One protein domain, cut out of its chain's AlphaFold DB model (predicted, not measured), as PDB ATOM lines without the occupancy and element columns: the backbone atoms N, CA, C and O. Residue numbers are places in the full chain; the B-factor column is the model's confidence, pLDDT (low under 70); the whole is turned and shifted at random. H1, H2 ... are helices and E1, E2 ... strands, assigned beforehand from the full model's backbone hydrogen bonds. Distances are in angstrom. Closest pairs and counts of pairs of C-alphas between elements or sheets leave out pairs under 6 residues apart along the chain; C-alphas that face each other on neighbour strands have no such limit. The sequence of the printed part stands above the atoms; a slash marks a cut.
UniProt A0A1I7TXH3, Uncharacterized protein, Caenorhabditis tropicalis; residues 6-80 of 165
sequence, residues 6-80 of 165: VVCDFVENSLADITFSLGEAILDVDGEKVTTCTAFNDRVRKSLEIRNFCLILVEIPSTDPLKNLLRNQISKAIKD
ATOM      1  N   VAL A   6     345.280 214.951 225.365       84.25
ATOM      2  CA  VAL A   6     344.642 214.156 224.314       84.25
ATOM      3  C   VAL A   6     345.273 212.784 224.265       84.25
ATOM      4  O   VAL A   6     346.491 212.625 224.359       84.25
ATOM      5  N   VAL A   7     344.419 211.794 224.084       80.19
ATOM      6  CA  VAL A   7     344.813 210.410 223.927       80.19
ATOM      7  C   VAL A   7     345.279 210.164 222.490       80.19
ATOM      8  O   VAL A   7     344.477 210.171 221.557       80.19
ATOM      9  N   CYS A   8     346.585 209.977 222.302       74.75
ATOM     10  CA  CYS A   8     347.196 209.909 220.968       74.75
ATOM     11  C   CYS A   8     347.520 208.490 220.493       74.75
ATOM     12  O   CYS A   8     347.489 208.253 219.288       74.75
ATOM     13  N   ASP A   9     347.847 207.577 221.408       72.44
ATOM     14  CA  ASP A   9     348.226 206.198 221.096       72.44
ATOM     15  C   ASP A   9     348.104 205.304 222.343       72.44
ATOM     16  O   ASP A   9     348.094 205.811 223.472       72.44
ATOM     17  N   PHE A  10     348.053 203.986 222.143       77.50
ATOM     18  CA  PHE A  10     348.035 202.993 223.216       77.50
ATOM     19  C   PHE A  10     348.947 201.810 222.913       77.50
ATOM     20  O   PHE A  10     349.159 201.423 221.769       77.50
ATOM     21  N   VAL A  11     349.408 201.160 223.977       77.12
ATOM     22  CA  VAL A  11     350.018 199.834 223.871       77.12
ATOM     23  C   VAL A  11     348.904 198.795 223.712       77.12
ATOM     24  O   VAL A  11     347.959 198.791 224.502       77.12
ATOM     25  N   GLU A  12     349.020 197.906 222.725       72.44
ATOM     26  CA  GLU A  12     348.034 196.842 222.487       72.44
ATOM     27  C   GLU A  12     347.832 195.960 223.731       72.44
ATOM     28  O   GLU A  12     348.796 195.581 224.405       72.44
ATOM     29  N   ASN A  13     346.575 195.606 224.023       74.81
ATOM     30  CA  ASN A  13     346.161 194.842 225.216       74.81
ATOM     31  C   ASN A  13     346.444 195.541 226.560       74.81
ATOM     32  O   ASN A  13     346.428 194.897 227.613       74.81
ATOM     33  N   SER A  14     346.708 196.848 226.554       74.62
ATOM     34  CA  SER A  14     346.784 197.627 227.788       74.62
ATOM     35  C   SER A  14     345.391 197.972 228.316       74.62
ATOM     36  O   SER A  14     344.408 198.000 227.577       74.62
ATOM     37  N   LEU A  15     345.302 198.312 229.604       77.31
ATOM     38  CA  LEU A  15     344.062 198.837 230.178       77.31
ATOM     39  C   LEU A  15     343.577 200.082 229.416       77.31
ATOM     40  O   LEU A  15     342.376 200.269 229.250       77.31
ATOM     41  N   ALA A  16     344.506 200.900 228.914       76.25
ATOM     42  CA  ALA A  16     344.185 202.089 228.137       76.25
ATOM     43  C   ALA A  16     343.548 201.745 226.777       76.25
ATOM     44  O   ALA A  16     342.557 202.370 226.424       76.25
ATOM     45  N   ASP A  17     344.039 200.710 226.086       73.56
ATOM     46  CA  ASP A  17     343.490 200.207 224.810       73.56
ATOM     47  C   ASP A  17     342.049 199.676 224.955       73.56
ATOM     48  O   ASP A  17     341.241 199.752 224.033       73.56
ATOM     49  N   ILE A  18     341.695 199.174 226.143       75.88
ATOM     50  CA  ILE A  18     340.343 198.672 226.444       75.88
ATOM     51  C   ILE A  18     339.407 199.802 226.909       75.88
ATOM     52  O   ILE A  18     338.193 199.705 226.732       75.88
ATOM     53  N   THR A  19     339.952 200.853 227.531       78.12
ATOM     54  CA  THR A  19     339.164 201.874 228.248       78.12
ATOM     55  C   THR A  19     338.947 203.149 227.438       78.12
ATOM     56  O   THR A  19     337.877 203.743 227.533       78.12
ATOM     57  N   PHE A  20     339.941 203.578 226.660       79.31
ATOM     58  CA  PHE A  20     339.932 204.865 225.970       79.31
ATOM     59  C   PHE A  20     339.864 204.706 224.455       79.31
ATOM     60  O   PHE A  20     340.315 203.716 223.878       79.31
ATOM     61  N   SER A  21     339.376 205.750 223.795       78.19
ATOM     62  CA  SER A  21     339.439 205.890 222.342       78.19
ATOM     63  C   SER A  21     340.480 206.929 221.934       78.19
ATOM     64  O   SER A  21     340.646 207.971 222.567       78.19
ATOM     65  N   LEU A  22     341.150 206.689 220.805       77.50
ATOM     66  CA  LEU A  22     342.082 207.665 220.241       77.50
ATOM     67  C   LEU A  22     341.369 208.987 219.926       77.50
ATOM     68  O   LEU A  22     340.355 209.020 219.219       77.50
ATOM     69  N   GLY A  23     341.958 210.088 220.379       69.25
ATOM     70  CA  GLY A  23     341.461 211.448 220.200       69.25
ATOM     71  C   GLY A  23     340.517 211.940 221.295       69.25
ATOM     72  O   GLY A  23     340.058 213.073 221.184       69.25
ATOM     73  N   GLU A  24     340.224 211.138 222.321       79.81
ATOM     74  CA  GLU A  24     339.545 211.613 223.532       79.81
ATOM     75  C   GLU A  24     340.412 212.631 224.276       79.81
ATOM     76  O   GLU A  24     341.635 212.482 224.361       79.81
ATOM     77  N   ALA A  25     339.775 213.677 224.800       83.75
ATOM     78  CA  ALA A  25     340.423 214.661 225.650       83.75
ATOM     79  C   ALA A  25     340.163 214.324 227.122       83.75
ATOM     80  O   ALA A  25     339.018 214.211 227.544       83.75
ATOM     81  N   ILE A  26     341.217 214.163 227.916       87.94
ATOM     82  CA  ILE A  26     341.116 213.898 229.353       87.94
ATOM     83  C   ILE A  26     340.956 215.235 230.075       87.94
ATOM     84  O   ILE A  26     341.815 216.113 229.958       87.94
ATOM     85  N   LEU A  27     339.861 215.377 230.821       86.50
ATOM     86  CA  LEU A  27     339.504 216.607 231.526       86.50
ATOM     87  C   LEU A  27     339.906 216.558 233.004       86.50
ATOM     88  O   LEU A  27     340.529 217.493 233.515       86.50
ATOM     89  N   ASP A  28     339.553 215.473 233.693       90.31
ATOM     90  CA  ASP A  28     339.806 215.304 235.124       90.31
ATOM     91  C   ASP A  28     339.984 213.836 235.535       90.31
ATOM     92  O   ASP A  28     339.626 212.909 234.801       90.31
ATOM     93  N   VAL A  29     340.579 213.640 236.717       89.81
ATOM     94  CA  VAL A  29     340.717 212.337 237.381       89.81
ATOM     95  C   VAL A  29     340.225 212.457 238.823       89.81
ATOM     96  O   VAL A  29     340.772 213.218 239.626       89.81
ATOM     97  N   ASP A  30     339.195 211.687 239.170       89.81
ATOM     98  CA  ASP A  30     338.483 211.724 240.450       89.81
ATOM     99  C   ASP A  30     338.023 213.140 240.840       89.81
ATOM    100  O   ASP A  30     338.130 213.537 242.005       89.81
ATOM    101  N   GLY A  31     337.545 213.912 239.858       86.31
ATOM    102  CA  GLY A  31     337.044 215.272 240.053       86.31
ATOM    103  C   GLY A  31     338.124 216.353 240.173       86.31
ATOM    104  O   GLY A  31     337.794 217.505 240.448       86.31
ATOM    105  N   GLU A  32     339.404 216.022 239.968       88.44
ATOM    106  CA  GLU A  32     340.493 217.004 239.896       88.44
ATOM    107  C   GLU A  32     340.946 217.227 238.449       88.44
ATOM    108  O   GLU A  32     341.400 216.294 237.782       88.44
ATOM    109  N   LYS A  33     340.843 218.477 237.971       89.88
ATOM    110  CA  LYS A  33     341.230 218.863 236.605       89.88
ATOM    111  C   LYS A  33     342.709 218.560 236.365       89.88
ATOM    112  O   LYS A  33     343.569 219.011 237.123       89.88
ATOM    113  N   VAL A  34     343.003 217.862 235.271       87.81
ATOM    114  CA  VAL A  34     344.370 217.528 234.855       87.81
ATOM    115  C   VAL A  34     344.683 218.183 233.517       87.81
ATOM    116  O   VAL A  34     343.898 218.137 232.580       87.81
ATOM    117  N   THR A  35     345.847 218.820 233.423       85.06
ATOM    118  CA  THR A  35     346.270 219.546 232.211       85.06
ATOM    119  C   THR A  35     347.628 219.084 231.684       85.06
ATOM    120  O   THR A  35     348.038 219.486 230.598       85.06
ATOM    121  N   THR A  36     348.336 218.231 232.433       86.69
ATOM    122  CA  THR A  36     349.666 217.714 232.086       86.69
ATOM    123  C   THR A  36     349.761 216.212 232.347       86.69
ATOM    124  O   THR A  36     349.132 215.691 233.270       86.69
ATOM    125  N   CYS A  37     350.580 215.506 231.558       85.62
ATOM    126  CA  CYS A  37     350.738 214.053 231.686       85.62
ATOM    127  C   CYS A  37     351.262 213.656 233.072       85.62
ATOM    128  O   CYS A  37     350.857 212.635 233.619       85.62
ATOM    129  N   THR A  38     352.141 214.475 233.657       86.94
ATOM    130  CA  THR A  38     352.685 214.248 235.001       86.94
ATOM    131  C   THR A  38     351.580 214.292 236.053       86.94
ATOM    132  O   THR A  38     351.442 213.349 236.824       86.94
ATOM    133  N   ALA A  39     350.736 215.331 236.027       86.38
ATOM    134  CA  ALA A  39     349.620 215.463 236.962       86.38
ATOM    135  C   ALA A  39     348.602 214.320 236.808       86.38
ATOM    136  O   ALA A  39     348.120 213.788 237.806       86.38
ATOM    137  N   PHE A  40     348.325 213.903 235.568       89.75
ATOM    138  CA  PHE A  40     347.491 212.735 235.291       89.75
ATOM    139  C   PHE A  40     348.077 211.455 235.906       89.75
ATOM    140  O   PHE A  40     347.395 210.776 236.671       89.75
ATOM    141  N   ASN A  41     349.350 211.154 235.636       89.88
ATOM    142  CA  ASN A  41     350.007 209.940 236.127       89.88
ATOM    143  C   ASN A  41     350.072 209.887 237.657       89.88
ATOM    144  O   ASN A  41     349.805 208.840 238.251       89.88
ATOM    145  N   ASP A  42     350.410 211.004 238.298       91.19
ATOM    146  CA  ASP A  42     350.486 211.080 239.756       91.19
ATOM    147  C   ASP A  42     349.111 210.906 240.395       91.19
ATOM    148  O   ASP A  42     348.979 210.213 241.410       91.19
ATOM    149  N   ARG A  43     348.069 211.469 239.772       90.06
ATOM    150  CA  ARG A  43     346.704 211.327 240.268       90.06
ATOM    151  C   ARG A  43     346.193 209.903 240.116       90.06
ATOM    152  O   ARG A  43     345.716 209.341 241.096       90.06
ATOM    153  N   VAL A  44     346.360 209.301 238.940       89.88
ATOM    154  CA  VAL A  44     345.991 207.900 238.694       89.88
ATOM    155  C   VAL A  44     346.705 206.979 239.683       89.88
ATOM    156  O   VAL A  44     346.051 206.152 240.313       89.88
ATOM    157  N   ARG A  45     348.016 207.159 239.895       91.19
ATOM    158  CA  ARG A  45     348.779 206.362 240.869       91.19
ATOM    159  C   ARG A  45     348.183 206.473 242.272       91.19
ATOM    160  O   ARG A  45     347.875 205.454 242.882       91.19
ATOM    161  N   LYS A  46     347.952 207.698 242.748       92.06
ATOM    162  CA  LYS A  46     347.383 207.955 244.079       92.06
ATOM    163  C   LYS A  46     345.989 207.343 244.239       92.06
ATOM    164  O   LYS A  46     345.671 206.779 245.282       92.06
ATOM    165  N   SER A  47     345.151 207.436 243.213       88.75
ATOM    166  CA  SER A  47     343.801 206.868 243.228       88.75
ATOM    167  C   SER A  47     343.815 205.344 243.274       88.75
ATOM    168  O   SER A  47     343.069 204.741 244.051       88.75
ATOM    169  N   LEU A  48     344.707 204.724 242.499       86.38
ATOM    170  CA  LEU A  48     344.900 203.279 242.506       86.38
ATOM    171  C   LEU A  48     345.462 202.785 243.847       86.38
ATOM    172  O   LEU A  48     345.002 201.757 244.328       86.38
ATOM    173  N   GLU A  49     346.362 203.528 244.494       89.94
ATOM    174  CA  GLU A  49     346.889 203.179 245.825       89.94
ATOM    175  C   GLU A  49     345.816 203.207 246.927       89.94
ATOM    176  O   GLU A  49     345.866 202.399 247.853       89.94
ATOM    177  N   ILE A  50     344.842 204.120 246.845       88.88
ATOM    178  CA  ILE A  50     343.816 204.286 247.889       88.88
ATOM    179  C   ILE A  50     342.606 203.376 247.646       88.88
ATOM    180  O   ILE A  50     342.078 202.785 248.588       88.88
ATOM    181  N   ARG A  51     342.113 203.309 246.404       84.56
ATOM    182  CA  ARG A  51     340.814 202.695 246.073       84.56
ATOM    183  C   ARG A  51     340.906 201.508 245.121       84.56
ATOM    184  O   ARG A  51     339.885 200.876 244.875       84.56
ATOM    185  N   ASN A  52     342.083 201.211 244.568       84.69
ATOM    186  CA  ASN A  52     342.281 200.255 243.468       84.69
ATOM    187  C   ASN A  52     341.492 200.576 242.179       84.69
ATOM    188  O   ASN A  52     341.480 199.772 241.252       84.69
ATOM    189  N   PHE A  53     340.855 201.746 242.090       85.44
ATOM    190  CA  PHE A  53     340.217 202.263 240.880       85.44
ATOM    191  C   PHE A  53     340.334 203.790 240.832       85.44
ATOM    192  O   PHE A  53     340.571 204.444 241.851       85.44
ATOM    193  N   CYS A  54     340.145 204.358 239.645       87.94
ATOM    194  CA  CYS A  54     340.042 205.799 239.435       87.94
ATOM    195  C   CYS A  54     338.890 206.096 238.472       87.94
ATOM    196  O   CYS A  54     338.582 205.284 237.596       87.94
ATOM    197  N   LEU A  55     338.238 207.239 238.655       88.75
ATOM    198  CA  LEU A  55     337.244 207.774 237.733       88.75
ATOM    199  C   LEU A  55     337.922 208.821 236.856       88.75
ATOM    200  O   LEU A  55     338.637 209.678 237.367       88.75
ATOM    201  N   ILE A  56     337.717 208.753 235.546       90.44
ATOM    202  CA  ILE A  56     338.351 209.665 234.592       90.44
ATOM    203  C   ILE A  56     337.252 210.278 233.735       90.44
ATOM    204  O   ILE A  56     336.493 209.547 233.094       90.44
ATOM    205  N   LEU A  57     337.160 211.608 233.735       88.19
ATOM    206  CA  LEU A  57     336.254 212.327 232.851       88.19
ATOM    207  C   LEU A  57     336.964 212.608 231.530       88.19
ATOM    208  O   LEU A  57     338.004 213.275 231.495       88.19
ATOM    209  N   VAL A  58     336.373 212.123 230.441       88.00
ATOM    210  CA  VAL A  58     336.856 212.366 229.085       88.00
ATOM    211  C   VAL A  58     335.806 213.090 228.257       88.00
ATOM    212  O   VAL A  58     334.613 212.795 228.329       88.00
ATOM    213  N   GLU A  59     336.259 214.037 227.448       82.75
ATOM    214  CA  GLU A  59     335.484 214.627 226.372       82.75
ATOM    215  C   GLU A  59     335.787 213.871 225.081       82.75
ATOM    216  O   GLU A  59     336.918 213.823 224.589       82.75
ATOM    217  N   ILE A  60     334.748 213.260 224.522       74.06
ATOM    218  CA  ILE A  60     334.824 212.639 223.205       74.06
ATOM    219  C   ILE A  60     334.949 213.779 222.192       74.06
ATOM    220  O   ILE A  60     334.147 214.716 222.255       74.06
ATOM    221  N   PRO A  61     335.904 213.726 221.246       61.19
ATOM    222  CA  PRO A  61     336.066 214.789 220.269       61.19
ATOM    223  C   PRO A  61     334.731 214.992 219.559       61.19
ATOM    224  O   PRO A  61     334.195 214.040 218.983       61.19
ATOM    225  N   SER A  62     334.196 216.219 219.633       56.72
ATOM    226  CA  SER A  62     332.935 216.603 219.001       56.72
ATOM    227  C   SER A  62     332.934 216.065 217.577       56.72
ATOM    228  O   SER A  62     333.765 216.443 216.744       56.72
ATOM    229  N   THR A  63     332.068 215.089 217.352       50.22
ATOM    230  CA  THR A  63     332.067 214.255 216.165       50.22
ATOM    231  C   THR A  63     331.758 215.121 214.959       50.22
ATOM    232  O   THR A  63     330.600 215.447 214.722       50.22
ATOM    233  N   ASP A  64     332.766 215.471 214.166       49.91
ATOM    234  CA  ASP A  64     332.514 215.728 212.757       49.91
ATOM    235  C   ASP A  64     332.076 214.370 212.177       49.91
ATOM    236  O   ASP A  64     332.887 213.429 212.180       49.91
ATOM    237  N   PRO A  65     330.805 214.188 211.765       56.44
ATOM    238  CA  PRO A  65     330.302 212.896 211.291       56.44
ATOM    239  C   PRO A  65     331.185 212.324 210.175       56.44
ATOM    240  O   PRO A  65     331.338 211.107 210.052       56.44
ATOM    241  N   LEU A  66     331.841 213.211 209.421       52.97
ATOM    242  CA  LEU A  66     332.787 212.884 208.367       52.97
ATOM    243  C   LEU A  66     334.073 212.233 208.894       52.97
ATOM    244  O   LEU A  66     334.539 211.245 208.331       52.97
ATOM    245  N   LYS A  67     334.636 212.732 210.001       53.25
ATOM    246  CA  LYS A  67     335.850 212.161 210.611       53.25
ATOM    247  C   LYS A  67     335.578 210.798 211.234       53.25
ATOM    248  O   LYS A  67     336.424 209.913 211.138       53.25
ATOM    249  N   ASN A  68     334.390 210.595 211.799       58.66
ATOM    250  CA  ASN A  68     333.966 209.277 212.274       58.66
ATOM    251  C   ASN A  68     333.716 208.300 211.126       58.66
ATOM    252  O   ASN A  68     334.093 207.135 211.231       58.66
ATOM    253  N   LEU A  69     333.139 208.758 210.013       61.75
ATOM    254  CA  LEU A  69     332.992 207.941 208.812       61.75
ATOM    255  C   LEU A  69     334.360 207.532 208.250       61.75
ATOM    256  O   LEU A  69     334.570 206.355 207.968       61.75
ATOM    257  N   LEU A  70     335.308 208.469 208.173       56.72
ATOM    258  CA  LEU A  70     336.676 208.208 207.724       56.72
ATOM    259  C   LEU A  70     337.432 207.282 208.681       56.72
ATOM    260  O   LEU A  70     338.016 206.304 208.223       56.72
ATOM    261  N   ARG A  71     337.361 207.506 210.000       57.72
ATOM    262  CA  ARG A  71     337.929 206.594 211.007       57.72
ATOM    263  C   ARG A  71     337.334 205.197 210.864       57.72
ATOM    264  O   ARG A  71     338.082 204.232 210.815       57.72
ATOM    265  N   ASN A  72     336.017 205.078 210.711       61.84
ATOM    266  CA  ASN A  72     335.358 203.787 210.520       61.84
ATOM    267  C   ASN A  72     335.763 203.107 209.207       61.84
ATOM    268  O   ASN A  72     335.896 201.885 209.184       61.84
ATOM    269  N   GLN A  73     335.971 203.858 208.122       65.75
ATOM    270  CA  GLN A  73     336.462 203.295 206.862       65.75
ATOM    271  C   GLN A  73     337.928 202.864 206.952       65.75
ATOM    272  O   GLN A  73     338.256 201.778 206.486       65.75
ATOM    273  N   ILE A  74     338.779 203.636 207.628       60.25
ATOM    274  CA  ILE A  74     340.177 203.277 207.896       60.25
ATOM    275  C   ILE A  74     340.240 202.043 208.808       60.25
ATOM    276  O   ILE A  74     340.918 201.074 208.486       60.25
ATOM    277  N   SER A  75     339.463 202.002 209.894       57.16
ATOM    278  CA  SER A  75     339.368 200.834 210.777       57.16
ATOM    279  C   SER A  75     338.800 199.598 210.075       57.16
ATOM    280  O   SER A  75     339.177 198.486 210.430       57.16
ATOM    281  N   LYS A  76     337.906 199.757 209.089       61.41
ATOM    282  CA  LYS A  76     337.427 198.647 208.248       61.41
ATOM    283  C   LYS A  76     338.492 198.179 207.257       61.41
ATOM    284  O   LYS A  76     338.676 196.980 207.134       61.41
ATOM    285  N   ALA A  77     339.221 199.097 206.623       57.12
ATOM    286  CA  ALA A  77     340.304 198.774 205.694       57.12
ATOM    287  C   ALA A  77     341.503 198.101 206.389       57.12
ATOM    288  O   ALA A  77     342.145 197.231 205.815       57.12
ATOM    289  N   ILE A  78     341.779 198.459 207.647       58.22
ATOM    290  CA  ILE A  78     342.834 197.834 208.462       58.22
ATOM    291  C   ILE A  78     342.381 196.469 209.024       58.22
ATOM    292  O   ILE A  78     343.215 195.609 209.300       58.22
ATOM    293  N   LYS A  79     341.068 196.225 209.163       54.25
ATOM    294  CA  LYS A  79     340.515 194.970 209.712       54.25
ATOM    295  C   LYS A  79     340.646 193.742 208.801       54.25
ATOM    296  O   LYS A  79     340.406 192.644 209.296       54.25
ATOM    297  N   ASP A  80     341.076 193.888 207.546       45.78
ATOM    298  CA  ASP A  80     341.371 192.736 206.674       45.78
ATOM    299  C   ASP A  80     342.735 192.079 206.967       45.78
ATOM    300  O   ASP A  80     343.025 190.989 206.473       45.78
TER     301      ASP A  80
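What this domain is: This is residues 6 to 80 of the 165 residues of an uncharacterized protein of Caenorhabditis tropicalis (UniProt A0A1I7TXH3). A two-stranded antiparallel ribbon, E1 beside E2, has helix H2 packed near the end of E1, while helix H3 sticks out as a free arm beyond the ribbon's other end. Residues 6 to 24, with the very short H1, loop out from the ribbon and fold back to it. The printed part has 75 residues, with three named helices and two named strands in the order H1, E1, H2, E2, H3, and its class is mixed, helices and strands. The whole is loose, with a radius of gyration of the C-alphas of 14.6 A, and elongated, spanning 42 by 25 by 18 A.

How they stand to each other: H1, residues 15 to 19, comes first and touches no helix. E1, residues 25 to 29, and E2, residues 56 to 59, are antiparallel neighbours, with 154 degrees between their directions. N 25 and O 59 are within hydrogen-bond range at 2.9 A, as are N 59 and O 25 at 2.8 A. The C-alphas of residues 26 and 58 face each other at 4.5 A. Residues 28 to 29 of E1 also pair, antiparallel, with residues 32 to 33. Between the strands along the chain comes H2, residues 37 to 51. Its closest C-alphas to E1 are those of Arg 43 and Val 29, 6.7 A apart. H3, residues 65 to 78, is apart from H1, E1 and H2. H1 and E2 are apart too. In H1, H2 and H3 every O i to N i+4 pair is within hydrogen-bond range.

Where its parts are: H1 runs from Leu 15, whose C-alpha is at (344.062, 198.837, 230.178), to Thr 19, a length of 6.1 A. E1 runs from Ala 25 to Val 29 and is 12.0 A long. H2, the longest helix by residues, runs from Cys 37, C-alpha at (350.738, 214.053, 231.686), to Arg 51 and measures 20.8 A. E2 runs from Ile 56 to Glu 59, 10.0 A. H3 runs from Pro 65 to Ile 78, whose C-alpha is at (342.834, 197.834, 208.462), and is 19.8 A long.

The domain as a whole: The two C-alphas farthest apart are those of Ile 50 and Asp 80, at 42.9 A. Residues 63 to 80 stand free; the body without them spans 30 by 25 by 17 A. The printed part has no cut. The links H1 to E1, H2 to E2 and E2 to H3 are tight, and E1 to H2 is short. Mean pLDDT of the printed part is 76.6, with residue 23 and residues 61 to 80 under 70; the mean for H3 is 59.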